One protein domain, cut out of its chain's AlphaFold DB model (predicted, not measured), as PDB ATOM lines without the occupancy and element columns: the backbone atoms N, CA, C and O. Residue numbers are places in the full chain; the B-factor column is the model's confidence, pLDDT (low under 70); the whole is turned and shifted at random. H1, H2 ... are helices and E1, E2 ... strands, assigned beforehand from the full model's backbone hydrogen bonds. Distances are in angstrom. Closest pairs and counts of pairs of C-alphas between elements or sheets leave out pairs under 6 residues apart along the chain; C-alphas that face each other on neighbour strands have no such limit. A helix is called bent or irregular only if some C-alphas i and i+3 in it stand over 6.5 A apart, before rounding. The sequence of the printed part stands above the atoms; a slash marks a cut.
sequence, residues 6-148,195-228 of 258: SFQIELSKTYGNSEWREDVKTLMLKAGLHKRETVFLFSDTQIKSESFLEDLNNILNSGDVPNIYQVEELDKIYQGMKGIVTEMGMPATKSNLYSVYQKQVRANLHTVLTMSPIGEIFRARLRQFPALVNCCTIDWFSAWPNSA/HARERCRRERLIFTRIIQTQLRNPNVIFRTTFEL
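What this domain is: This is residues 6 to 148 and 195 to 228 of the 258 residues of the protein "AAA_8 domain-containing protein" of Photinus pyralis (UniProt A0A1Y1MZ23). A strongly twisted sheet of five strands stands in the middle, with H1 packed on one face and H7 on the opposite face. H4, set crosswise to H3, leads directly into E3, and this pair of helices makes one end of the long axis; toward the other end residues 195 to 201 of H7 stick out. The 177 printed residues hold, in order, E1 H1 E2 H2 H3 H4 E3 H5 H6 E4 H7 E5; the sheet runs E1 E2 E3 E5 E4, all parallel. The class is mixed, helices and strands; the whole is compact, radius of gyration of the C-alphas 17.9 A, yet elongated, spanning 60 by 37 by 28 A.

How they stand to each other: E1, residues 6 to 8, an edge strand, neighbours E2, residues 38 to 43, with N 7 and O 39 within hydrogen-bond range at 2.8 A. E2 neighbours E3, residues 109 to 115 (N 112 and O 40, 2.8 A). E3 neighbours E5, residues 223 to 227 (N 225 and O 113, 2.9 A), and E5 neighbours edge strand E4, residues 137 to 141 (N 226 and O 139, 2.9 A). H1, residues 17 to 33, lies over E1 and E2 at a height over the sheet of 10.7 A; E1, H1, E2 form a strand-helix-strand unit, two parallel neighbour strands joined through a helix, with a right-handed crossover. H7, residues 195 to 214, is on the opposite face, over E3, at a height of 7.5 A. H4, residues 94 to 108, touches H1, about perpendicular at 87 degrees; their closest C-alphas, of Gly 32 and Val 105, are 4.7 A apart. H3, residues 71 to 87, touches H4, about perpendicular at 84 degrees, closest at C-alphas of Met 81 and Leu 97, 5.9 A. H2, residues 51 to 62, is on the sheet and touches H6, residues 131 to 134, closest at C-alphas of Asn 57 and Ala 131, 5.8 A. H5, residues 120 to 128, is near H2. Each O i to N i+4 pair is within hydrogen-bond range in H1, H2, H4, H5 and H7, and 11 of 13 in H3; H6 is too short for one.

Where its parts are: E1 begins at C-alpha 6 (-15.143, -28.866, -14.495), and E5 ends at C-alpha 227 (-30.443, -22.672, -26.240). H1 is 24.0 A long, H3 24.9 A, H4 21.3 A, H7 28.4 A and E3 19.4 A. H3 is irregular, only just: C-alphas 80 and 83 are 6.7 A apart.

The domain as a whole: The C-alphas farthest apart, of Pro 91 and Asn 146, are 60.9 A apart. Residues 149 to 194 are not printed; C-alphas 148 and 195 are 16.6 A apart across this cut. Of the links printed whole, none is long. Mean pLDDT of the printed part is 74.3; 44 residues are under 70, among them 141 to 148 and 195 to 228.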
ATOM      1  N   SER A   6     -14.768 -29.448 -13.203       75.38
ATOM      2  CA  SER A   6     -15.143 -28.866 -14.495       75.38
ATOM      3  C   SER A   6     -13.897 -28.451 -15.278       75.38
ATOM      4  O   SER A   6     -13.091 -27.664 -14.780       75.38
ATOM      5  N   PHE A   7     -13.765 -28.937 -16.509       77.62
ATOM      6  CA  PHE A   7     -12.739 -28.536 -17.463       77.62
ATOM      7  C   PHE A   7     -13.402 -27.836 -18.651       77.62
ATOM      8  O   PHE A   7     -14.302 -28.391 -19.283       77.62
ATOM      9  N   GLN A   8     -12.963 -26.616 -18.939       79.38
ATOM     10  CA  GLN A   8     -13.424 -25.820 -20.071       79.38
ATOM     11  C   GLN A   8     -12.204 -25.410 -20.890       79.38
ATOM     12  O   GLN A   8     -11.213 -24.949 -20.326       79.38
ATOM     13  N   ILE A   9     -12.281 -25.574 -22.210       79.25
ATOM     14  CA  ILE A   9     -11.206 -25.155 -23.111       79.25
ATOM     15  C   ILE A   9     -11.273 -23.644 -23.301       79.25
ATOM     16  O   ILE A   9     -12.340 -23.080 -23.560       79.25
ATOM     17  N   GLU A  10     -10.119 -22.994 -23.217       74.38
ATOM     18  CA  GLU A  10      -9.945 -21.597 -23.593       74.38
ATOM     19  C   GLU A  10      -9.354 -21.534 -25.003       74.38
ATOM     20  O   GLU A  10      -8.199 -21.890 -25.236       74.38
ATOM     21  N   LEU A  11     -10.150 -21.083 -25.974       73.88
ATOM     22  CA  LEU A  11      -9.656 -20.934 -27.336       73.88
ATOM     23  C   LEU A  11      -8.672 -19.767 -27.445       73.88
ATOM     24  O   LEU A  11      -9.058 -18.600 -27.363       73.88
ATOM     25  N   SER A  12      -7.419 -20.081 -27.762       73.94
ATOM     26  CA  SER A  12      -6.464 -19.100 -28.282       73.94
ATOM     27  C   SER A  12      -6.601 -18.946 -29.804       73.94
ATOM     28  O   SER A  12      -7.130 -19.821 -30.499       73.94
ATOM     29  N   LYS A  13      -6.089 -17.845 -30.369       71.06
ATOM     30  CA  LYS A  13      -6.057 -17.631 -31.830       71.06
ATOM     31  C   LYS A  13      -5.289 -18.743 -32.553       71.06
ATOM     32  O   LYS A  13      -5.729 -19.172 -33.614       71.06
ATOM     33  N   THR A  14      -4.232 -19.263 -31.932       78.31
ATOM     34  CA  THR A  14      -3.388 -20.349 -32.454       78.31
ATOM     35  C   THR A  14      -3.943 -21.750 -32.215       78.31
ATOM     36  O   THR A  14      -3.373 -22.693 -32.736       78.31
ATOM     37  N   TYR A  15      -5.050 -21.899 -31.479       83.06
ATOM     38  CA  TYR A  15      -5.603 -23.216 -31.155       83.06
ATOM     39  C   TYR A  15      -6.043 -23.963 -32.419       83.06
ATOM     40  O   TYR A  15      -6.964 -23.493 -33.104       83.06
ATOM     41  N   GLY A  16      -5.387 -25.085 -32.705       86.25
ATOM     42  CA  GLY A  16      -5.638 -25.981 -33.824       86.25
ATOM     43  C   GLY A  16      -5.922 -27.418 -33.375       86.25
ATOM     44  O   GLY A  16      -6.307 -27.685 -32.238       86.25
ATOM     45  N   ASN A  17      -5.770 -28.360 -34.310       86.81
ATOM     46  CA  ASN A  17      -6.086 -29.774 -34.078       86.81
ATOM     47  C   ASN A  17      -5.099 -30.474 -33.134       86.81
ATOM     48  O   ASN A  17      -5.481 -31.433 -32.463       86.81
ATOM     49  N   SER A  18      -3.851 -30.014 -33.080       88.38
ATOM     50  CA  SER A  18      -2.823 -30.603 -32.220       88.38
ATOM     51  C   SER A  18      -3.104 -30.309 -30.749       88.38
ATOM     52  O   SER A  18      -3.156 -31.240 -29.949       88.38
ATOM     53  N   GLU A  19      -3.383 -29.046 -30.405       88.88
ATOM     54  CA  GLU A  19      -3.698 -28.647 -29.027       88.88
ATOM     55  C   GLU A  19      -4.992 -29.304 -28.535       88.88
ATOM     56  O   GLU A  19      -5.059 -29.790 -27.408       88.88
ATOM     57  N   TRP A  20      -5.995 -29.412 -29.412       88.69
ATOM     58  CA  TRP A  20      -7.226 -30.146 -29.123       88.69
ATOM     59  C   TRP A  20      -6.972 -31.596 -28.712       88.69
ATOM     60  O   TRP A  20      -7.475 -32.057 -27.683       88.69
ATOM     61  N   ARG A  21      -6.162 -32.319 -29.491       89.38
ATOM     62  CA  ARG A  21      -5.827 -33.714 -29.182       89.38
ATOM     63  C   ARG A  21      -5.064 -33.826 -27.867       89.38
ATOM     64  O   ARG A  21      -5.296 -34.775 -27.123       89.38
ATOM     65  N   GLU A  22      -4.204 -32.866 -27.543       89.69
ATOM     66  CA  GLU A  22      -3.488 -32.829 -26.264       89.69
ATOM     67  C   GLU A  22      -4.411 -32.579 -25.061       89.69
ATOM     68  O   GLU A  22      -4.281 -33.261 -24.036       89.69
ATOM     69  N   ASP A  23      -5.376 -31.666 -25.185       89.25
ATOM     70  CA  ASP A  23      -6.361 -31.374 -24.138       89.25
ATOM     71  C   ASP A  23      -7.263 -32.582 -23.864       89.25
ATOM     72  O   ASP A  23      -7.394 -33.025 -22.717       89.25
ATOM     73  N   VAL A  24      -7.839 -33.163 -24.922       89.38
ATOM     74  CA  VAL A  24      -8.692 -34.360 -24.841       89.38
ATOM     75  C   VAL A  24      -7.919 -35.525 -24.235       89.38
ATOM     76  O   VAL A  24      -8.407 -36.205 -23.331       89.38
ATOM     77  N   LYS A  25      -6.676 -35.727 -24.669       90.31
ATOM     78  CA  LYS A  25      -5.802 -36.757 -24.119       90.31
ATOM     79  C   LYS A  25      -5.561 -36.569 -22.625       90.31
ATOM     80  O   LYS A  25      -5.699 -37.516 -21.850       90.31
ATOM     81  N   THR A  26      -5.228 -35.349 -22.208       89.06
ATOM     82  CA  THR A  26      -4.988 -35.019 -20.798       89.06
ATOM     83  C   THR A  26      -6.243 -35.252 -19.957       89.06
ATOM     84  O   THR A  26      -6.155 -35.752 -18.833       89.06
ATOM     85  N   LEU A  27      -7.416 -34.926 -20.502       88.38
ATOM     86  CA  LEU A  27      -8.710 -35.175 -19.877       88.38
ATOM     87  C   LEU A  27      -8.974 -36.681 -19.707       88.38
ATOM     88  O   LEU A  27      -9.295 -37.123 -18.602       88.38
ATOM     89  N   MET A  28      -8.782 -37.477 -20.763       88.50
ATOM     90  CA  MET A  28      -8.982 -38.928 -20.726       88.50
ATOM     91  C   MET A  28      -8.018 -39.614 -19.753       88.50
ATOM     92  O   MET A  28      -8.446 -40.454 -18.967       88.50
ATOM     93  N   LEU A  29      -6.742 -39.211 -19.731       88.75
ATOM     94  CA  LEU A  29      -5.761 -39.745 -18.783       88.75
ATOM     95  C   LEU A  29      -6.142 -39.428 -17.332       88.75
ATOM     96  O   LEU A  29      -6.033 -40.295 -16.466       88.75
ATOM     97  N   LYS A  30      -6.636 -38.213 -17.056       86.81
ATOM     98  CA  LYS A  30      -7.123 -37.837 -15.719       86.81
ATOM     99  C   LYS A  30      -8.346 -38.655 -15.303       86.81
ATOM    100  O   LYS A  30      -8.384 -39.146 -14.175       86.81
ATOM    101  N   ALA A  31      -9.310 -38.827 -16.206       85.00
ATOM    102  CA  ALA A  31     -10.522 -39.603 -15.956       85.00
ATOM    103  C   ALA A  31     -10.226 -41.104 -15.781       85.00
ATOM    104  O   ALA A  31     -10.809 -41.758 -14.914       85.00
ATOM    105  N   GLY A  32      -9.294 -41.641 -16.572       83.12
ATOM    106  CA  GLY A  32      -8.927 -43.053 -16.576       83.12
ATOM    107  C   GLY A  32      -8.000 -43.452 -15.428       83.12
ATOM    108  O   GLY A  32      -8.308 -44.392 -14.710       83.12
ATOM    109  N   LEU A  33      -6.877 -42.756 -15.214       83.38
ATOM    110  CA  LEU A  33      -5.874 -43.168 -14.218       83.38
ATOM    111  C   LEU A  33      -6.242 -42.770 -12.786       83.38
ATOM    112  O   LEU A  33      -6.029 -43.542 -11.855       83.38
ATOM    113  N   HIS A  34      -6.786 -41.566 -12.593       77.88
ATOM    114  CA  HIS A  34      -7.088 -41.053 -11.254       77.88
ATOM    115  C   HIS A  34      -8.512 -41.363 -10.786       77.88
ATOM    116  O   HIS A  34      -8.866 -40.965  -9.677       77.88
ATOM    117  N   LYS A  35      -9.325 -42.037 -11.616       75.00
ATOM    118  CA  LYS A  35     -10.756 -42.287 -11.373       75.00
ATOM    119  C   LYS A  35     -11.515 -41.030 -10.923       75.00
ATOM    120  O   LYS A  35     -12.358 -41.089 -10.033       75.00
ATOM    121  N   ARG A  36     -11.165 -39.868 -11.485       77.31
ATOM    122  CA  ARG A  36     -11.793 -38.591 -11.125       77.31
ATOM    123  C   ARG A  36     -12.901 -38.256 -12.102       77.31
ATOM    124  O   ARG A  36     -12.641 -38.086 -13.294       77.31
ATOM    125  N   GLU A  37     -14.104 -38.098 -11.568       80.19
ATOM    126  CA  GLU A  37     -15.264 -37.633 -12.317       80.19
ATOM    127  C   GLU A  37     -15.008 -36.204 -12.813       80.19
ATOM    128  O   GLU A  37     -14.869 -35.249 -12.037       80.19
ATOM    129  N   THR A  38     -14.870 -36.069 -14.128       79.25
ATOM    130  CA  THR A  38     -14.497 -34.818 -14.783       79.25
ATOM    131  C   THR A  38     -15.580 -34.438 -15.777       79.25
ATOM    132  O   THR A  38     -15.989 -35.246 -16.610       79.25
ATOM    133  N   VAL A  39     -16.042 -33.191 -15.695       82.94
ATOM    134  CA  VAL A  39     -17.045 -32.634 -16.599       82.94
ATOM    135  C   VAL A  39     -16.348 -31.756 -17.627       82.94
ATOM    136  O   VAL A  39     -15.752 -30.741 -17.278       82.94
ATOM    137  N   PHE A  40     -16.432 -32.138 -18.890       84.12
ATOM    138  CA  PHE A  40     -15.910 -31.405 -20.028       84.12
ATOM    139  C   PHE A  40     -16.996 -30.509 -20.623       84.12
ATOM    140  O   PHE A  40     -17.980 -31.017 -21.155       84.12
ATOM    141  N   LEU A  41     -16.835 -29.188 -20.526       82.69
ATOM    142  CA  LEU A  41     -17.753 -28.226 -21.136       82.69
ATOM    143  C   LEU A  41     -17.186 -27.722 -22.463       82.69
ATOM    144  O   LEU A  41     -16.077 -27.184 -22.501       82.69
ATOM    145  N   PHE A  42     -17.989 -27.822 -23.519       83.25
ATOM    146  CA  PHE A  42     -17.616 -27.391 -24.859       83.25
ATOM    147  C   PHE A  42     -18.757 -26.629 -25.541       83.25
ATOM    148  O   PHE A  42     -19.893 -27.100 -25.541       83.25
ATOM    149  N   SER A  43     -18.473 -25.457 -26.121       81.25
ATOM    150  CA  SER A  43     -19.484 -24.622 -26.794       81.25
ATOM    151  C   SER A  43     -19.346 -24.628 -28.311       81.25
ATOM    152  O   SER A  43     -18.245 -24.714 -28.839       81.25
ATOM    153  N   ASP A  44     -20.454 -24.425 -29.025       78.56
ATOM    154  CA  ASP A  44     -20.506 -24.243 -30.481       78.56
ATOM    155  C   ASP A  44     -19.603 -23.127 -31.009       78.56
ATOM    156  O   ASP A  44     -18.932 -23.313 -32.022       78.56
ATOM    157  N   THR A  45     -19.538 -21.999 -30.305       77.75
ATOM    158  CA  THR A  45     -18.633 -20.883 -30.611       77.75
ATOM    159  C   THR A  45     -17.165 -21.291 -30.546       77.75
ATOM    160  O   THR A  45     -16.319 -20.640 -31.159       77.75
ATOM    161  N   GLN A  46     -16.860 -22.376 -29.825       76.38
ATOM    162  CA  GLN A  46     -15.512 -22.901 -29.691       76.38
ATOM    163  C   GLN A  46     -15.123 -23.892 -30.801       76.38
ATOM    164  O   GLN A  46     -13.969 -24.313 -30.905       76.38
ATOM    165  N   ILE A  47     -16.067 -24.249 -31.672       80.94
ATOM    166  CA  ILE A  47     -15.854 -25.218 -32.744       80.94
ATOM    167  C   ILE A  47     -15.253 -24.502 -33.951       80.94
ATOM    168  O   ILE A  47     -15.971 -23.948 -34.781       80.94
ATOM    169  N   LYS A  48     -13.918 -24.529 -34.053       80.75
ATOM    170  CA  LYS A  48     -13.193 -24.026 -35.232       80.75
ATOM    171  C   LYS A  48     -13.193 -25.010 -36.403       80.75
ATOM    172  O   LYS A  48     -13.228 -24.581 -37.549       80.75
ATOM    173  N   SER A  49     -13.123 -26.309 -36.108       84.00
ATOM    174  CA  SER A  49     -13.053 -27.390 -37.095       84.00
ATOM    175  C   SER A  49     -14.054 -28.490 -36.754       84.00
ATOM    176  O   SER A  49     -14.302 -28.772 -35.580       84.00
ATOM    177  N   GLU A  50     -14.601 -29.141 -37.779       85.88
ATOM    178  CA  GLU A  50     -15.506 -30.289 -37.628       85.88
ATOM    179  C   GLU A  50     -14.794 -31.520 -37.052       85.88
ATOM    180  O   GLU A  50     -15.432 -32.331 -36.382       85.88
ATOM    181  N   SER A  51     -13.464 -31.603 -37.188       88.00
ATOM    182  CA  SER A  51     -12.646 -32.670 -36.594       88.00
ATOM    183  C   SER A  51     -12.812 -32.772 -35.071       88.00
ATOM    184  O   SER A  51     -12.713 -33.859 -34.512       88.00
ATOM    185  N   PHE A  52     -13.117 -31.662 -34.385       88.81
ATOM    186  CA  PHE A  52     -13.357 -31.678 -32.935       88.81
ATOM    187  C   PHE A  52     -14.624 -32.460 -32.581       88.81
ATOM    188  O   PHE A  52     -14.650 -33.211 -31.607       88.81
ATOM    189  N   LEU A  53     -15.681 -32.305 -33.386       87.50
ATOM    190  CA  LEU A  53     -16.933 -33.036 -33.196       87.50
ATOM    191  C   LEU A  53     -16.789 -34.509 -33.565       87.50
ATOM    192  O   LEU A  53     -17.402 -35.352 -32.916       87.50
ATOM    193  N   GLU A  54     -15.961 -34.820 -34.560       89.44
ATOM    194  CA  GLU A  54     -15.629 -36.197 -34.918       89.44
ATOM    195  C   GLU A  54     -14.924 -36.921 -33.761       89.44
ATOM    196  O   GLU A  54     -15.348 -38.007 -33.360       89.44
ATOM    197  N   ASP A  55     -13.911 -36.290 -33.157       89.94
ATOM    198  CA  ASP A  55     -13.214 -36.841 -31.992       89.94
ATOM    199  C   ASP A  55     -14.179 -37.031 -30.805       89.94
ATOM    200  O   ASP A  55     -14.161 -38.078 -30.156       89.94
ATOM    201  N   LEU A  56     -15.092 -36.082 -30.556       88.44
ATOM    202  CA  LEU A  56     -16.127 -36.245 -29.527       88.44
ATOM    203  C   LEU A  56     -17.082 -37.394 -29.844       88.44
ATOM    204  O   LEU A  56     -17.392 -38.186 -28.961       88.44
ATOM    205  N   ASN A  57     -17.526 -37.528 -31.091       88.62
ATOM    206  CA  ASN A  57     -18.379 -38.633 -31.518       88.62
ATOM    207  C   ASN A  57     -17.693 -39.992 -31.293       88.62
ATOM    208  O   ASN A  57     -18.347 -40.946 -30.868       88.62
ATOM    209  N   ASN A  58     -16.380 -40.079 -31.511       88.88
ATOM    210  CA  ASN A  58     -15.604 -41.283 -31.213       88.88
ATOM    211  C   ASN A  58     -15.589 -41.580 -29.703       88.88
ATOM    212  O   ASN A  58     -15.954 -42.685 -29.297       88.88
ATOM    213  N   ILE A  59     -15.331 -40.577 -28.856       88.44
ATOM    214  CA  ILE A  59     -15.396 -40.726 -27.388       88.44
ATOM    215  C   ILE A  59     -16.791 -41.169 -26.926       88.44
ATOM    216  O   ILE A  59     -16.907 -42.001 -26.029       88.44
ATOM    217  N   LEU A  60     -17.859 -40.656 -27.535       83.19
ATOM    218  CA  LEU A  60     -19.229 -41.019 -27.164       83.19
ATOM    219  C   LEU A  60     -19.575 -42.469 -27.531       83.19
ATOM    220  O   LEU A  60     -20.212 -43.163 -26.739       83.19
ATOM    221  N   ASN A  61     -19.131 -42.944 -28.699       85.50
ATOM    222  CA  ASN A  61     -19.405 -44.307 -29.160       85.50
ATOM    223  C   ASN A  61     -18.527 -45.355 -28.462       85.50
ATOM    224  O   ASN A  61     -19.033 -46.320 -27.884       85.50
ATOM    225  N   SER A  62     -17.206 -45.190 -28.546       81.81
ATOM    226  CA  SER A  62     -16.227 -46.194 -28.115       81.81
ATOM    227  C   SER A  62     -15.570 -45.852 -26.777       81.81
ATOM    228  O   SER A  62     -15.063 -46.750 -26.105       81.81
ATOM    229  N   GLY A  63     -15.616 -44.589 -26.345       81.81
ATOM    230  CA  GLY A  63     -14.819 -44.111 -25.213       81.81
ATOM    231  C   GLY A  63     -13.359 -43.856 -25.573       81.81
ATOM    232  O   GLY A  63     -12.534 -43.787 -24.666       81.81
ATOM    233  N   ASP A  64     -13.033 -43.771 -26.867       85.12
ATOM    234  CA  ASP A  64     -11.664 -43.646 -27.354       85.12
ATOM    235  C   ASP A  64     -11.565 -42.819 -28.642       85.12
ATOM    236  O   ASP A  64     -12.514 -42.758 -29.424       85.12
ATOM    237  N   VAL A  65     -10.399 -42.215 -28.876       86.69
ATOM    238  CA  VAL A  65     -10.088 -41.469 -30.101       86.69
ATOM    239  C   VAL A  65      -8.931 -42.160 -30.824       86.69
ATOM    240  O   VAL A  65      -7.859 -42.336 -30.238       86.69
ATOM    241  N   PRO A  66      -9.085 -42.525 -32.109       83.25
ATOM    242  CA  PRO A  66      -8.011 -43.174 -32.849       83.25
ATOM    243  C   PRO A  66      -6.780 -42.264 -32.966       83.25
ATOM    244  O   PRO A  66      -6.887 -41.051 -33.176       83.25
ATOM    245  N   ASN A  67      -5.596 -42.876 -32.861       84.69
ATOM    246  CA  ASN A  67      -4.287 -42.221 -32.978       84.69
ATOM    247  C   ASN A  67      -4.064 -41.050 -32.001       84.69
ATOM    248  O   ASN A  67      -3.310 -40.129 -32.312       84.69
ATOM    249  N   ILE A  68      -4.721 -41.054 -30.833       87.75
ATOM    250  CA  ILE A  68      -4.515 -40.010 -29.819       87.75
ATOM    251  C   ILE A  68      -3.334 -40.308 -28.885       87.75
ATOM    252  O   ILE A  68      -2.643 -39.383 -28.459       87.75
ATOM    253  N   TYR A  69      -3.088 -41.587 -28.584       88.50
ATOM    254  CA  TYR A  69      -2.038 -42.014 -27.663       88.50
ATOM    255  C   TYR A  69      -0.748 -42.370 -28.391       88.50
ATOM    256  O   TYR A  69      -0.753 -43.121 -29.369       88.50
ATOM    257  N   GLN A  70       0.372 -41.888 -27.859       89.62
ATOM    258  CA  GLN A  70       1.694 -42.362 -28.260       89.62
ATOM    259  C   GLN A  70       2.060 -43.663 -27.531       89.62
ATOM    260  O   GLN A  70       1.471 -44.017 -26.508       89.62
ATOM    261  N   VAL A  71       3.075 -44.373 -28.036       88.62
ATOM    262  CA  VAL A  71       3.541 -45.651 -27.463       88.62
ATOM    263  C   VAL A  71       3.913 -45.508 -25.981       88.62
ATOM    264  O   VAL A  71       3.568 -46.367 -25.174       88.62
ATOM    265  N   GLU A  72       4.544 -44.394 -25.609       89.50
ATOM    266  CA  GLU A  72       4.928 -44.096 -24.223       89.50
ATOM    267  C   GLU A  72       3.721 -43.916 -23.291       89.50
ATOM    268  O   GLU A  72       3.759 -44.274 -22.115       89.50
ATOM    269  N   GLU A  73       2.629 -43.354 -23.804       87.62
ATOM    270  CA  GLU A  73       1.419 -43.092 -23.021       87.62
ATOM    271  C   GLU A  73       0.585 -44.354 -22.852       87.62
ATOM    272  O   GLU A  73       0.037 -44.587 -21.775       87.62
ATOM    273  N   LEU A  74       0.553 -45.206 -23.879       88.88
ATOM    274  CA  LEU A  74      -0.035 -46.537 -23.778       88.88
ATOM    275  C   LEU A  74       0.656 -47.362 -22.691       88.88
ATOM    276  O   LEU A  74      -0.031 -48.012 -21.904       88.88
ATOM    277  N   ASP A  75       1.986 -47.296 -22.587       90.25
ATOM    278  CA  ASP A  75       2.707 -48.006 -21.528       90.25
ATOM    279  C   ASP A  75       2.327 -47.493 -20.129       90.25
ATOM    280  O   ASP A  75       2.024 -48.290 -19.238       90.25
ATOM    281  N   LYS A  76       2.194 -46.168 -19.951       89.69
ATOM    282  CA  LYS A  76       1.683 -45.571 -18.700       89.69
ATOM    283  C   LYS A  76       0.273 -46.061 -18.357       89.69
ATOM    284  O   LYS A  76      -0.000 -46.375 -17.196       89.69
ATOM    285  N   ILE A  77      -0.617 -46.158 -19.348       89.56
ATOM    286  CA  ILE A  77      -1.978 -46.680 -19.162       89.56
ATOM    287  C   ILE A  77      -1.935 -48.151 -18.732       89.56
ATOM    288  O   ILE A  77      -2.597 -48.523 -17.762       89.56
ATOM    289  N   TYR A  78      -1.136 -48.987 -19.402       90.12
ATOM    290  CA  TYR A  78      -1.019 -50.407 -19.067       90.12
ATOM    291  C   TYR A  78      -0.452 -50.628 -17.665       90.12
ATOM    292  O   TYR A  78      -0.975 -51.464 -16.927       90.12
ATOM    293  N   GLN A  79       0.562 -49.858 -17.269       89.25
ATOM    294  CA  GLN A  79       1.134 -49.921 -15.926       89.25
ATOM    295  C   GLN A  79       0.111 -49.519 -14.852       89.25
ATOM    296  O   GLN A  79      -0.044 -50.239 -13.865       89.25
ATOM    297  N   GLY A  80      -0.640 -48.432 -15.069       85.44
ATOM    298  CA  GLY A  80      -1.674 -47.976 -14.134       85.44
ATOM    299  C   GLY A  80      -2.878 -48.921 -14.029       85.44
ATOM    300  O   GLY A  80      -3.439 -49.098 -12.949       85.44
ATOM    301  N   MET A  81      -3.255 -49.578 -15.129       86.38
ATOM    302  CA  MET A  81      -4.417 -50.475 -15.174       86.38
ATOM    303  C   MET A  81      -4.117 -51.899 -14.713       86.38
ATOM    304  O   MET A  81      -5.044 -52.619 -14.339       86.38
ATOM    305  N   LYS A  82      -2.845 -52.316 -14.693       85.69
ATOM    306  CA  LYS A  82      -2.455 -53.680 -14.313       85.69
ATOM    307  C   LYS A  82      -2.963 -54.065 -12.926       85.69
ATOM    308  O   LYS A  82      -3.545 -55.136 -12.788       85.69
ATOM    309  N   GLY A  83      -2.816 -53.176 -11.938       84.06
ATOM    310  CA  GLY A  83      -3.311 -53.416 -10.577       84.06
ATOM    311  C   GLY A  83      -4.822 -53.655 -10.541       84.06
ATOM    312  O   GLY A  83      -5.281 -54.652  -9.995       84.06
ATOM    313  N   ILE A  84      -5.579 -52.810 -11.240       84.06
ATOM    314  CA  ILE A  84      -7.047 -52.861 -11.283       84.06
ATOM    315  C   ILE A  84      -7.549 -54.132 -11.995       84.06
ATOM    316  O   ILE A  84      -8.546 -54.729 -11.594       84.06
ATOM    317  N   VAL A  85      -6.868 -54.572 -13.058       86.25
ATOM    318  CA  VAL A  85      -7.233 -55.793 -13.799       86.25
ATOM    319  C   VAL A  85      -6.914 -57.057 -13.005       86.25
ATOM    320  O   VAL A  85      -7.708 -57.998 -13.028       86.25
ATOM    321  N   THR A  86      -5.791 -57.072 -12.280       85.56
ATOM    322  CA  THR A  86      -5.442 -58.179 -11.378       85.56
ATOM    323  C   THR A  86      -6.440 -58.296 -10.227       85.56
ATOM    324  O   THR A  86      -6.865 -59.406  -9.923       85.56
ATOM    325  N   GLU A  87      -6.891 -57.178  -9.648       85.00
ATOM    326  CA  GLU A  87      -7.962 -57.175  -8.637       85.00
ATOM    327  C   GLU A  87      -9.292 -57.712  -9.181       85.00
ATOM    328  O   GLU A  87     -10.008 -58.418  -8.477       85.00
ATOM    329  N   MET A  88      -9.614 -57.434 -10.448       81.88
ATOM    330  CA  MET A  88     -10.800 -57.993 -11.110       81.88
ATOM    331  C   MET A  88     -10.649 -59.467 -11.529       81.88
ATOM    332  O   MET A  88     -11.580 -60.024 -12.109       81.88
ATOM    333  N   GLY A  89      -9.498 -60.104 -11.282       83.12
ATOM    334  CA  GLY A  89      -9.259 -61.512 -11.622       83.12
ATOM    335  C   GLY A  89      -9.195 -61.802 -13.127       83.12
ATOM    336  O   GLY A  89      -9.296 -62.958 -13.537       83.12
ATOM    337  N   MET A  90      -9.035 -60.776 -13.966       82.38
ATOM    338  CA  MET A  90      -8.906 -60.932 -15.416       82.38
ATOM    339  C   MET A  90      -7.433 -61.100 -15.822       82.38
ATOM    340  O   MET A  90      -6.542 -60.523 -15.191       82.38
ATOM    341  N   PRO A  91      -7.134 -61.843 -16.905       83.19
ATOM    342  CA  PRO A  91      -5.764 -61.972 -17.382       83.19
ATOM    343  C   PRO A  91      -5.262 -60.622 -17.905       83.19
ATOM    344  O   PRO A  91      -5.954 -59.947 -18.674       83.19
ATOM    345  N   ALA A  92      -4.042 -60.247 -17.507       80.12
ATOM    346  CA  ALA A  92      -3.390 -58.977 -17.838       80.12
ATOM    347  C   ALA A  92      -2.867 -58.934 -19.290       80.12
ATOM    348  O   ALA A  92      -1.695 -58.656 -19.543       80.12
ATOM    349  N   THR A  93      -3.732 -59.234 -20.259       88.50
ATOM    350  CA  THR A  93      -3.453 -59.026 -21.684       88.50
ATOM    351  C   THR A  93      -3.624 -57.548 -22.039       88.50
ATOM    352  O   THR A  93      -4.445 -56.845 -21.446       88.50
ATOM    353  N   LYS A  94      -2.867 -57.059 -23.034       86.50
ATOM    354  CA  LYS A  94      -2.932 -55.651 -23.479       86.50
ATOM    355  C   LYS A  94      -4.356 -55.232 -23.863       86.50
ATOM    356  O   LYS A  94      -4.800 -54.157 -23.473       86.50
ATOM    357  N   SER A  95      -5.091 -56.115 -24.539       87.69
ATOM    358  CA  SER A  95      -6.485 -55.880 -24.928       87.69
ATOM    359  C   SER A  95      -7.400 -55.693 -23.716       87.69
ATOM    360  O   SER A  95      -8.163 -54.735 -23.674       87.69
ATOM    361  N   ASN A  96      -7.278 -56.547 -22.693       88.06
ATOM    362  CA  ASN A  96      -8.116 -56.458 -21.494       88.06
ATOM    363  C   ASN A  96      -7.811 -55.200 -20.675       88.06
ATOM    364  O   ASN A  96      -8.734 -54.537 -20.204       88.06
ATOM    365  N   LEU A  97      -6.527 -54.852 -20.538       88.69
ATOM    366  CA  LEU A  97      -6.098 -53.620 -19.871       88.69
ATOM    367  C   LEU A  97      -6.715 -52.390 -20.546       88.69
ATOM    368  O   LEU A  97      -7.264 -51.524 -19.866       88.69
ATOM    369  N   TYR A  98      -6.687 -52.353 -21.880       88.81
ATOM    370  CA  TYR A  98      -7.254 -51.249 -22.646       88.81
ATOM    371  C   TYR A  98      -8.783 -51.188 -22.552       88.81
ATOM    372  O   TYR A  98      -9.348 -50.122 -22.324       88.81
ATOM    373  N   SER A  99      -9.475 -52.328 -22.630       88.81
ATOM    374  CA  SER A  99     -10.935 -52.363 -22.479       88.81
ATOM    375  C   SER A  99     -11.397 -51.913 -21.090       88.81
ATOM    376  O   SER A  99     -12.431 -51.257 -20.962       88.81
ATOM    377  N   VAL A 100     -10.646 -52.236 -20.031       88.31
ATOM    378  CA  VAL A 100     -10.941 -51.754 -18.670       88.31
ATOM    379  C   VAL A 100     -10.675 -50.258 -18.540       88.31
ATOM    380  O   VAL A 100     -11.475 -49.554 -17.917       88.31
ATOM    381  N   TYR A 101      -9.609 -49.758 -19.167       89.12
ATOM    382  CA  TYR A 101      -9.340 -48.326 -19.252       89.12
ATOM    383  C   TYR A 101     -10.493 -47.572 -19.926       89.12
ATOM    384  O   TYR A 101     -11.041 -46.647 -19.332       89.12
ATOM    385  N   GLN A 102     -10.934 -48.021 -21.105       88.94
ATOM    386  CA  GLN A 102     -12.051 -47.414 -21.839       88.94
ATOM    387  C   GLN A 102     -13.336 -47.373 -21.000       88.94
ATOM    388  O   GLN A 102     -14.032 -46.358 -20.971       88.94
ATOM    389  N   LYS A 103     -13.638 -48.449 -20.260       87.50
ATOM    390  CA  LYS A 103     -14.785 -48.478 -19.336       87.50
ATOM    391  C   LYS A 103     -14.668 -47.425 -18.232       87.50
ATOM    392  O   LYS A 103     -15.655 -46.759 -17.937       87.50
ATOM    393  N   GLN A 104     -13.482 -47.254 -17.648       86.88
ATOM    394  CA  GLN A 104     -13.242 -46.221 -16.634       86.88
ATOM    395  C   GLN A 104     -13.363 -44.809 -17.202       86.88
ATOM    396  O   GLN A 104     -14.004 -43.964 -16.585       86.88
ATOM    397  N   VAL A 105     -12.808 -44.560 -18.389       88.56
ATOM    398  CA  VAL A 105     -12.939 -43.260 -19.057       88.56
ATOM    399  C   VAL A 105     -14.416 -42.933 -19.280       88.56
ATOM    400  O   VAL A 105     -14.853 -41.853 -18.903       88.56
ATOM    401  N   ARG A 106     -15.214 -43.878 -19.792       85.50
ATOM    402  CA  ARG A 106     -16.655 -43.674 -20.019       85.50
ATOM    403  C   ARG A 106     -17.461 -43.453 -18.740       85.50
ATOM    404  O   ARG A 106     -18.462 -42.749 -18.785       85.50
ATOM    405  N   ALA A 107     -17.053 -44.060 -17.627       84.12
ATOM    406  CA  ALA A 107     -17.726 -43.881 -16.344       84.12
ATOM    407  C   ALA A 107     -17.437 -42.506 -15.721       84.12
ATOM    408  O   ALA A 107     -18.317 -41.927 -15.098       84.12
ATOM    409  N   ASN A 108     -16.222 -41.985 -15.910       83.88
ATOM    410  CA  ASN A 108     -15.748 -40.791 -15.209       83.88
ATOM    411  C   ASN A 108     -15.770 -39.515 -16.067       83.88
ATOM    412  O   ASN A 108     -15.642 -38.416 -15.530       83.88
ATOM    413  N   LEU A 109     -15.868 -39.627 -17.393       84.75
ATOM    414  CA  LEU A 109     -15.831 -38.488 -18.309       84.75
ATOM    415  C   LEU A 109     -17.248 -38.082 -18.720       84.75
ATOM    416  O   LEU A 109     -17.944 -38.805 -19.433       84.75
ATOM    417  N   HIS A 110     -17.649 -36.879 -18.318       82.06
ATOM    418  CA  HIS A 110     -18.946 -36.303 -18.655       82.06
ATOM    419  C   HIS A 110     -18.782 -35.120 -19.602       82.06
ATOM    420  O   HIS A 110     -18.348 -34.051 -19.198       82.06
ATOM    421  N   THR A 111     -19.192 -35.273 -20.853       81.56
ATOM    422  CA  THR A 111     -19.186 -34.180 -21.832       81.56
ATOM    423  C   THR A 111     -20.512 -33.423 -21.826       81.56
ATOM    424  O   THR A 111     -21.595 -34.008 -21.875       81.56
ATOM    425  N   VAL A 112     -20.430 -32.100 -21.792       82.44
ATOM    426  CA  VAL A 112     -21.549 -31.178 -21.940       82.44
ATOM    427  C   VAL A 112     -21.253 -30.311 -23.146       82.44
ATOM    428  O   VAL A 112     -20.288 -29.547 -23.153       82.44
ATOM    429  N   LEU A 113     -22.096 -30.436 -24.162       81.44
ATOM    430  CA  LEU A 113     -22.010 -29.638 -25.372       81.44
ATOM    431  C   LEU A 113     -23.119 -28.579 -25.353       81.44
ATOM    432  O   LEU A 113     -24.282 -28.893 -25.094       81.44
ATOM    433  N   THR A 114     -22.763 -27.320 -25.589       80.81
ATOM    434  CA  THR A 114     -23.715 -26.212 -25.725       80.81
ATOM    435  C   THR A 114     -23.748 -25.759 -27.174       80.81
ATOM    436  O   THR A 114     -22.736 -25.301 -27.695       80.81
ATOM    437  N   MET A 115     -24.892 -25.895 -27.844       76.44
ATOM    438  CA  MET A 115     -25.050 -25.428 -29.224       76.44
ATOM    439  C   MET A 115     -26.353 -24.663 -29.401       76.44
ATOM    440  O   MET A 115     -27.375 -24.998 -28.797       76.44
ATOM    441  N   SER A 116     -26.331 -23.664 -30.279       74.81
ATOM    442  CA  SER A 116     -27.555 -23.023 -30.742       74.81
ATOM    443  C   SER A 116     -28.311 -23.939 -31.724       74.81
ATOM    444  O   SER A 116     -27.713 -24.436 -32.681       74.81
ATOM    445  N   PRO A 117     -29.630 -24.156 -31.549       69.81
ATOM    446  CA  PRO A 117     -30.469 -24.913 -32.471       69.81
ATOM    447  C   PRO A 117     -30.813 -24.117 -33.743       69.81
ATOM    448  O   PRO A 117     -31.517 -24.618 -34.623       69.81
ATOM    449  N   ILE A 118     -30.357 -22.865 -33.831       70.69
ATOM    450  CA  ILE A 118     -30.651 -21.945 -34.925       70.69
ATOM    451  C   ILE A 118     -29.574 -22.098 -35.988       70.69
ATOM    452  O   ILE A 118     -28.393 -21.870 -35.736       70.69
ATOM    453  N   GLY A 119     -30.008 -22.450 -37.193       68.38
ATOM    454  CA  GLY A 119     -29.145 -22.590 -38.359       68.38
ATOM    455  C   GLY A 119     -29.104 -24.012 -38.909       68.38
ATOM    456  O   GLY A 119     -29.353 -25.004 -38.221       68.38
ATOM    457  N   GLU A 120     -28.794 -24.113 -40.198       79.25
ATOM    458  CA  GLU A 120     -28.686 -25.396 -40.896       79.25
ATOM    459  C   GLU A 120     -27.451 -26.196 -40.459       79.25
ATOM    460  O   GLU A 120     -27.500 -27.423 -40.403       79.25
ATOM    461  N   ILE A 121     -26.388 -25.503 -40.037       81.94
ATOM    462  CA  ILE A 121     -25.126 -26.086 -39.553       81.94
ATOM    463  C   ILE A 121     -25.373 -27.042 -38.382       81.94
ATOM    464  O   ILE A 121     -24.818 -28.138 -38.338       81.94
ATOM    465  N   PHE A 122     -26.251 -26.665 -37.451       81.19
ATOM    466  CA  PHE A 122     -26.618 -27.525 -36.333       81.19
ATOM    467  C   PHE A 122     -27.267 -28.833 -36.814       81.19
ATOM    468  O   PHE A 122     -26.847 -29.924 -36.426       81.19
ATOM    469  N   ARG A 123     -28.248 -28.738 -37.719       83.94
ATOM    470  CA  ARG A 123     -28.935 -29.912 -38.283       83.94
ATOM    471  C   ARG A 123     -28.011 -30.776 -39.137       83.94
ATOM    472  O   ARG A 123     -28.184 -31.992 -39.175       83.94
ATOM    473  N   ALA A 124     -27.063 -30.169 -39.848       87.12
ATOM    474  CA  ALA A 124     -26.045 -30.888 -40.605       87.12
ATOM    475  C   ALA A 124     -25.147 -31.705 -39.666       87.12
ATOM    476  O   ALA A 124     -25.021 -32.912 -39.858       87.12
ATOM    477  N   ARG A 125     -24.649 -31.094 -38.584       85.19
ATOM    478  CA  ARG A 125     -23.828 -31.770 -37.564       85.19
ATOM    479  C   ARG A 125     -24.568 -32.919 -36.882       85.19
ATOM    480  O   ARG A 125     -23.995 -33.988 -36.715       85.19
ATOM    481  N   LEU A 126     -25.849 -32.752 -36.541       84.25
ATOM    482  CA  LEU A 126     -26.641 -33.852 -35.970       84.25
ATOM    483  C   LEU A 126     -26.814 -35.035 -36.935       84.25
ATOM    484  O   LEU A 126     -26.841 -36.180 -36.494       84.25
ATOM    485  N   ARG A 127     -26.934 -34.768 -38.242       87.75
ATOM    486  CA  ARG A 127     -27.021 -35.820 -39.267       87.75
ATOM    487  C   ARG A 127     -25.679 -36.512 -39.500       87.75
ATOM    488  O   ARG A 127     -25.659 -37.715 -39.726       87.75
ATOM    489  N   GLN A 128     -24.579 -35.762 -39.444       86.62
ATOM    490  CA  GLN A 128     -23.222 -36.289 -39.602       86.62
ATOM    491  C   GLN A 128     -22.777 -37.121 -38.389       86.62
ATOM    492  O   GLN A 128     -22.093 -38.126 -38.558       86.62
ATOM    493  N   PHE A 129     -23.188 -36.734 -37.178       86.25
ATOM    494  CA  PHE A 129     -22.728 -37.336 -35.923       86.25
ATOM    495  C   PHE A 129     -23.906 -37.885 -35.101       86.25
ATOM    496  O   PHE A 129     -24.342 -37.260 -34.128       86.25
ATOM    497  N   PRO A 130     -24.431 -39.076 -35.445       84.12
ATOM    498  CA  PRO A 130     -25.606 -39.638 -34.781       84.12
ATOM    499  C   PRO A 130     -25.370 -39.975 -33.301       84.12
ATOM    500  O   PRO A 130     -26.326 -40.003 -32.526       84.12
ATOM    501  N   ALA A 131     -24.123 -40.185 -32.860       78.88
ATOM    502  CA  ALA A 131     -23.854 -40.492 -31.452       78.88
ATOM    503  C   ALA A 131     -24.089 -39.301 -30.522       78.88
ATOM    504  O   ALA A 131     -24.424 -39.505 -29.358       78.88
ATOM    505  N   LEU A 132     -24.016 -38.067 -31.035       80.06
ATOM    506  CA  LEU A 132     -24.411 -36.880 -30.272       80.06
ATOM    507  C   LEU A 132     -25.900 -36.889 -29.911       80.06
ATOM    508  O   LEU A 132     -26.286 -36.228 -28.954       80.06
ATOM    509  N   VAL A 133     -26.733 -37.604 -30.672       80.44
ATOM    510  CA  VAL A 133     -28.173 -37.741 -30.408       80.44
ATOM    511  C   VAL A 133     -28.464 -39.034 -29.656       80.44
ATOM    512  O   VAL A 133     -29.254 -39.035 -28.720       80.44
ATOM    513  N   ASN A 134     -27.815 -40.133 -30.039       82.12
ATOM    514  CA  ASN A 134     -28.091 -41.449 -29.468       82.12
ATOM    515  C   ASN A 134     -27.525 -41.614 -28.055       82.12
ATOM    516  O   ASN A 134     -28.133 -42.282 -27.223       82.12
ATOM    517  N   CYS A 135     -26.348 -41.042 -27.787       77.56
ATOM    518  CA  CYS A 135     -25.671 -41.192 -26.503       77.56
ATOM    519  C   CYS A 135     -25.928 -40.018 -25.555       77.56
ATOM    520  O   CYS A 135     -25.641 -40.155 -24.370       77.56
ATOM    521  N   CYS A 136     -26.467 -38.894 -26.038       74.50
ATOM    522  CA  CYS A 136     -26.687 -37.707 -25.217       74.50
ATOM    523  C   CYS A 136     -28.166 -37.393 -25.025       74.50
ATOM    524  O   CYS A 136     -28.986 -37.519 -25.931       74.50
ATOM    525  N   THR A 137     -28.494 -36.879 -23.842       74.19
ATOM    526  CA  THR A 137     -29.811 -36.299 -23.583       74.19
ATOM    527  C   THR A 137     -29.833 -34.848 -24.054       74.19
ATOM    528  O   THR A 137     -28.996 -34.037 -23.649       74.19
ATOM    529  N   ILE A 138     -30.810 -34.525 -24.899       78.06
ATOM    530  CA  ILE A 138     -31.057 -33.183 -25.430       78.06
ATOM    531  C   ILE A 138     -31.946 -32.422 -24.442       78.06
ATOM    532  O   ILE A 138     -33.078 -32.831 -24.191       78.06
ATOM    533  N   ASP A 139     -31.438 -31.318 -23.894       75.00
ATOM    534  CA  ASP A 139     -32.195 -30.423 -23.013       75.00
ATOM    535  C   ASP A 139     -32.505 -29.111 -23.747       75.00
ATOM    536  O   ASP A 139     -31.592 -28.410 -24.198       75.00
ATOM    537  N   TRP A 140     -33.793 -28.801 -23.902       72.31
ATOM    538  CA  TRP A 140     -34.269 -27.622 -24.623       72.31
ATOM    539  C   TRP A 140     -34.505 -26.468 -23.654       72.31
ATOM    540  O   TRP A 140     -35.378 -26.531 -22.788       72.31
ATOM    541  N   PHE A 141     -33.781 -25.367 -23.843       65.69
ATOM    542  CA  PHE A 141     -33.972 -24.159 -23.049       65.69
ATOM    543  C   PHE A 141     -34.911 -23.210 -23.778       65.69
ATOM    544  O   PHE A 141     -34.530 -22.605 -24.774       65.69
ATOM    545  N   SER A 142     -36.134 -23.069 -23.269       62.53
ATOM    546  CA  SER A 142     -37.086 -22.063 -23.738       62.53
ATOM    547  C   SER A 142     -36.767 -20.678 -23.175       62.53
ATOM    548  O   SER A 142     -36.076 -20.535 -22.159       62.53
ATOM    549  N   ALA A 143     -37.351 -19.645 -23.789       65.81
ATOM    550  CA  ALA A 143     -37.357 -18.309 -23.212       65.81
ATOM    551  C   ALA A 143     -37.872 -18.345 -21.762       65.81
ATOM    552  O   ALA A 143     -38.792 -19.094 -21.414       65.81
ATOM    553  N   TRP A 144     -37.248 -17.539 -20.902       69.12
ATOM    554  CA  TRP A 144     -37.670 -17.426 -19.512       69.12
ATOM    555  C   TRP A 144     -39.064 -16.789 -19.449       69.12
ATOM    556  O   TRP A 144     -39.293 -15.784 -20.125       69.12
ATOM    557  N   PRO A 145     -39.987 -17.309 -18.620       65.56
ATOM    558  CA  PRO A 145     -41.291 -16.687 -18.459       65.56
ATOM    559  C   PRO A 145     -41.137 -15.279 -17.868       65.56
ATOM    560  O   PRO A 145     -40.292 -15.048 -16.997       65.56
ATOM    561  N   ASN A 146     -41.989 -14.345 -18.301       69.00
ATOM    562  CA  ASN A 146     -41.941 -12.937 -17.881       69.00
ATOM    563  C   ASN A 146     -41.965 -12.765 -16.352       69.00
ATOM    564  O   ASN A 146     -41.311 -11.874 -15.815       69.00
ATOM    565  N   SER A 147     -42.655 -13.653 -15.633       68.38
ATOM    566  CA  SER A 147     -42.677 -13.682 -14.167       68.38
ATOM    567  C   SER A 147     -41.293 -13.931 -13.556       68.38
ATOM    568  O   SER A 147     -40.918 -13.280 -12.582       68.38
ATOM    569  N   ALA A 148     -40.489 -14.815 -14.146       62.97
ATOM    570  CA  ALA A 148     -39.133 -15.092 -13.685       62.97
ATOM    571  C   ALA A 148     -38.148 -13.971 -14.066       62.97
ATOM    572  O   ALA A 148     -37.222 -13.685 -13.303       62.97
ATOM    573  N   HIS A 195     -28.043  -5.921 -22.460       32.75
ATOM    574  CA  HIS A 195     -28.235  -7.110 -23.303       32.75
ATOM    575  C   HIS A 195     -27.112  -8.165 -23.169       32.75
ATOM    576  O   HIS A 195     -27.359  -9.367 -23.247       32.75
ATOM    577  N   ALA A 196     -25.872  -7.726 -22.928       28.94
ATOM    578  CA  ALA A 196     -24.708  -8.591 -22.729       28.94
ATOM    579  C   ALA A 196     -24.570  -9.070 -21.269       28.94
ATOM    580  O   ALA A 196     -24.035 -10.151 -21.022       28.94
ATOM    581  N   ARG A 197     -25.110  -8.323 -20.292       34.75
ATOM    582  CA  ARG A 197     -25.286  -8.813 -18.913       34.75
ATOM    583  C   ARG A 197     -26.321  -9.921 -18.856       34.75
ATOM    584  O   ARG A 197     -26.080 -10.886 -18.141       34.75
ATOM    585  N   GLU A 198     -27.412  -9.825 -19.615       34.59
ATOM    586  CA  GLU A 198     -28.411 -10.893 -19.743       34.59
ATOM    587  C   GLU A 198     -27.769 -12.193 -20.253       34.59
ATOM    588  O   GLU A 198     -27.985 -13.243 -19.655       34.59
ATOM    589  N   ARG A 199     -26.909 -12.115 -21.283       36.41
ATOM    590  CA  ARG A 199     -26.149 -13.262 -21.820       36.41
ATOM    591  C   ARG A 199     -25.170 -13.845 -20.785       36.41
ATOM    592  O   ARG A 199     -25.246 -15.030 -20.491       36.41
ATOM    593  N   CYS A 200     -24.370 -13.003 -20.119       35.62
ATOM    594  CA  CYS A 200     -23.436 -13.405 -19.045       35.62
ATOM    595  C   CYS A 200     -24.169 -14.056 -17.844       35.62
ATOM    596  O   CYS A 200     -23.680 -14.994 -17.216       35.62
ATOM    597  N   ARG A 201     -25.376 -13.574 -17.506       43.69
ATOM    598  CA  ARG A 201     -26.217 -14.100 -16.412       43.69
ATOM    599  C   ARG A 201     -26.954 -15.380 -16.825       43.69
ATOM    600  O   ARG A 201     -27.114 -16.255 -15.977       43.69
ATOM    601  N   ARG A 202     -27.353 -15.505 -18.100       45.56
ATOM    602  CA  ARG A 202     -27.927 -16.721 -18.703       45.56
ATOM    603  C   ARG A 202     -26.901 -17.841 -18.770       45.56
ATOM    604  O   ARG A 202     -27.194 -18.900 -18.240       45.56
ATOM    605  N   GLU A 203     -25.692 -17.587 -19.265       40.25
ATOM    606  CA  GLU A 203     -24.590 -18.562 -19.267       40.25
ATOM    607  C   GLU A 203     -24.266 -19.031 -17.844       40.25
ATOM    608  O   GLU A 203     -24.175 -20.227 -17.582       40.25
ATOM    609  N   ARG A 204     -24.205 -18.104 -16.877       40.34
ATOM    610  CA  ARG A 204     -23.963 -18.440 -15.467       40.34
ATOM    611  C   ARG A 204     -25.095 -19.270 -14.851       40.34
ATOM    612  O   ARG A 204     -24.823 -20.185 -14.075       40.34
ATOM    613  N   LEU A 205     -26.357 -18.984 -15.174       45.66
ATOM    614  CA  LEU A 205     -27.513 -19.748 -14.688       45.66
ATOM    615  C   LEU A 205     -27.657 -21.098 -15.394       45.66
ATOM    616  O   LEU A 205     -27.971 -22.072 -14.720       45.66
ATOM    617  N   ILE A 206     -27.380 -21.178 -16.697       49.84
ATOM    618  CA  ILE A 206     -27.292 -22.424 -17.464       49.84
ATOM    619  C   ILE A 206     -26.200 -23.299 -16.852       49.84
ATOM    620  O   ILE A 206     -26.488 -24.425 -16.476       49.84
ATOM    621  N   PHE A 207     -25.009 -22.762 -16.590       43.19
ATOM    622  CA  PHE A 207     -23.924 -23.485 -15.921       43.19
ATOM    623  C   PHE A 207     -24.329 -23.985 -14.522       43.19
ATOM    624  O   PHE A 207     -24.143 -25.155 -14.193       43.19
ATOM    625  N   THR A 208     -24.978 -23.138 -13.713       40.78
ATOM    626  CA  THR A 208     -25.432 -23.524 -12.362       40.78
ATOM    627  C   THR A 208     -26.546 -24.580 -12.408       40.78
ATOM    628  O   THR A 208     -26.599 -25.464 -11.555       40.78
ATOM    629  N   ARG A 209     -27.429 -24.522 -13.414       44.12
ATOM    630  CA  ARG A 209     -28.569 -25.433 -13.582       44.12
ATOM    631  C   ARG A 209     -28.160 -26.739 -14.266       44.12
ATOM    632  O   ARG A 209     -28.663 -27.781 -13.871       44.12
ATOM    633  N   ILE A 210     -27.187 -26.721 -15.178       49.38
ATOM    634  CA  ILE A 210     -26.509 -27.913 -15.711       49.38
ATOM    635  C   ILE A 210     -25.867 -28.665 -14.547       49.38
ATOM    636  O   ILE A 210     -26.209 -29.822 -14.325       49.38
ATOM    637  N   ILE A 211     -25.050 -27.994 -13.723       46.59
ATOM    638  CA  ILE A 211     -24.423 -28.607 -12.540       46.59
ATOM    639  C   ILE A 211     -25.479 -29.140 -11.556       46.59
ATOM    640  O   ILE A 211     -25.340 -30.252 -11.053       46.59
ATOM    641  N   GLN A 212     -26.569 -28.403 -11.308       37.78
ATOM    642  CA  GLN A 212     -27.650 -28.875 -10.432       37.78
ATOM    643  C   GLN A 212     -28.458 -30.042 -11.011       37.78
ATOM    644  O   GLN A 212     -28.961 -30.857 -10.238       37.78
ATOM    645  N   THR A 213     -28.599 -30.153 -12.334       42.03
ATOM    646  CA  THR A 213     -29.398 -31.226 -12.948       42.03
ATOM    647  C   THR A 213     -28.585 -32.504 -13.187       42.03
ATOM    648  O   THR A 213     -29.171 -33.585 -13.226       42.03
ATOM    649  N   GLN A 214     -27.247 -32.423 -13.213       38.84
ATOM    650  CA  GLN A 214     -26.364 -33.599 -13.126       38.84
ATOM    651  C   GLN A 214     -26.460 -34.320 -11.765       38.84
ATOM    652  O   GLN A 214     -26.220 -35.516 -11.677       38.84
ATOM    653  N   LEU A 215     -26.903 -33.636 -10.701       40.72
ATOM    654  CA  LEU A 215     -27.043 -34.219  -9.355       40.72
ATOM    655  C   LEU A 215     -28.266 -35.136  -9.170       40.72
ATOM    656  O   LEU A 215     -28.430 -35.701  -8.090       40.72
ATOM    657  N   ARG A 216     -29.163 -35.258 -10.161       35.84
ATOM    658  CA  ARG A 216     -30.440 -35.980  -9.988       35.84
ATOM    659  C   ARG A 216     -30.437 -37.411 -10.546       35.84
ATOM    660  O   ARG A 216     -31.357 -38.150 -10.225       35.84
ATOM    661  N   ASN A 217     -29.428 -37.825 -11.320       34.84
ATOM    662  CA  ASN A 217     -29.308 -39.210 -11.792       34.84
ATOM    663  C   ASN A 217     -27.836 -39.625 -11.989       34.84
ATOM    664  O   ASN A 217     -27.218 -39.148 -12.938       34.84
ATOM    665  N   PRO A 218     -27.292 -40.561 -11.188       38.94
ATOM    666  CA  PRO A 218     -25.912 -41.044 -11.334       38.94
ATOM    667  C   PRO A 218     -25.681 -41.934 -12.573       38.94
ATOM    668  O   PRO A 218     -24.547 -42.277 -12.871       38.94
ATOM    669  N   ASN A 219     -26.739 -42.292 -13.313       31.00
ATOM    670  CA  ASN A 219     -26.665 -43.144 -14.509       31.00
ATOM    671  C   ASN A 219     -26.912 -42.388 -15.829       31.00
ATOM    672  O   ASN A 219     -27.009 -43.022 -16.878       31.00
ATOM    673  N   VAL A 220     -27.075 -41.057 -15.807       34.56
ATOM    674  CA  VAL A 220     -27.437 -40.288 -17.012       34.56
ATOM    675  C   VAL A 220     -26.211 -39.586 -17.576       34.56
ATOM    676  O   VAL A 220     -25.774 -38.526 -17.138       34.56
ATOM    677  N   ILE A 221     -25.670 -40.269 -18.567       38.22
ATOM    678  CA  ILE A 221     -24.491 -39.960 -19.348       38.22
ATOM    679  C   ILE A 221     -24.885 -38.905 -20.412       38.22
ATOM    680  O   ILE A 221     -25.828 -39.099 -21.171       38.22
ATOM    681  N   PHE A 222     -24.177 -37.768 -20.402       39.03
ATOM    682  CA  PHE A 222     -24.238 -36.629 -21.339       39.03
ATOM    683  C   PHE A 222     -25.540 -35.790 -21.365       39.03
ATOM    684  O   PHE A 222     -26.616 -36.239 -21.759       39.03
ATOM    685  N   ARG A 223     -25.418 -34.498 -21.013       41.06
ATOM    686  CA  ARG A 223     -26.452 -33.468 -21.233       41.06
ATOM    687  C   ARG A 223     -25.931 -32.463 -22.250       41.06
ATOM    688  O   ARG A 223     -25.030 -31.691 -21.932       41.06
ATOM    689  N   THR A 224     -26.509 -32.451 -23.443       37.00
ATOM    690  CA  THR A 224     -26.285 -31.390 -24.430       37.00
ATOM    691  C   THR A 224     -27.358 -30.331 -24.207       37.00
ATOM    692  O   THR A 224     -28.551 -30.619 -24.251       37.00
ATOM    693  N   THR A 225     -26.930 -29.114 -23.889       37.38
ATOM    694  CA  THR A 225     -27.813 -27.981 -23.594       37.38
ATOM    695  C   THR A 225     -28.021 -27.190 -24.882       37.38
ATOM    696  O   THR A 225     -27.067 -26.628 -25.417       37.38
ATOM    697  N   PHE A 226     -29.257 -27.155 -25.385       37.66
ATOM    698  CA  PHE A 226     -29.633 -26.398 -26.581       37.66
ATOM    699  C   PHE A 226     -30.390 -25.131 -26.203       37.66
ATOM    700  O   PHE A 226     -31.461 -25.192 -25.598       37.66
ATOM    701  N   GLU A 227     -29.847 -23.971 -26.566       34.66
ATOM    702  CA  GLU A 227     -30.443 -22.672 -26.240       34.66
ATOM    703  C   GLU A 227     -31.361 -22.195 -27.378       34.66
ATOM    704  O   GLU A 227     -30.869 -21.758 -28.411       34.66
ATOM    705  N   LEU A 228     -32.696 -22.238 -27.230       28.42
ATOM    706  CA  LEU A 228     -33.593 -21.584 -28.197       28.42
ATOM    707  C   LEU A 228     -33.438 -20.064 -28.079       28.42
ATOM    708  O   LEU A 228     -34.099 -19.408 -27.274       28.42
TER     709      LEU A 228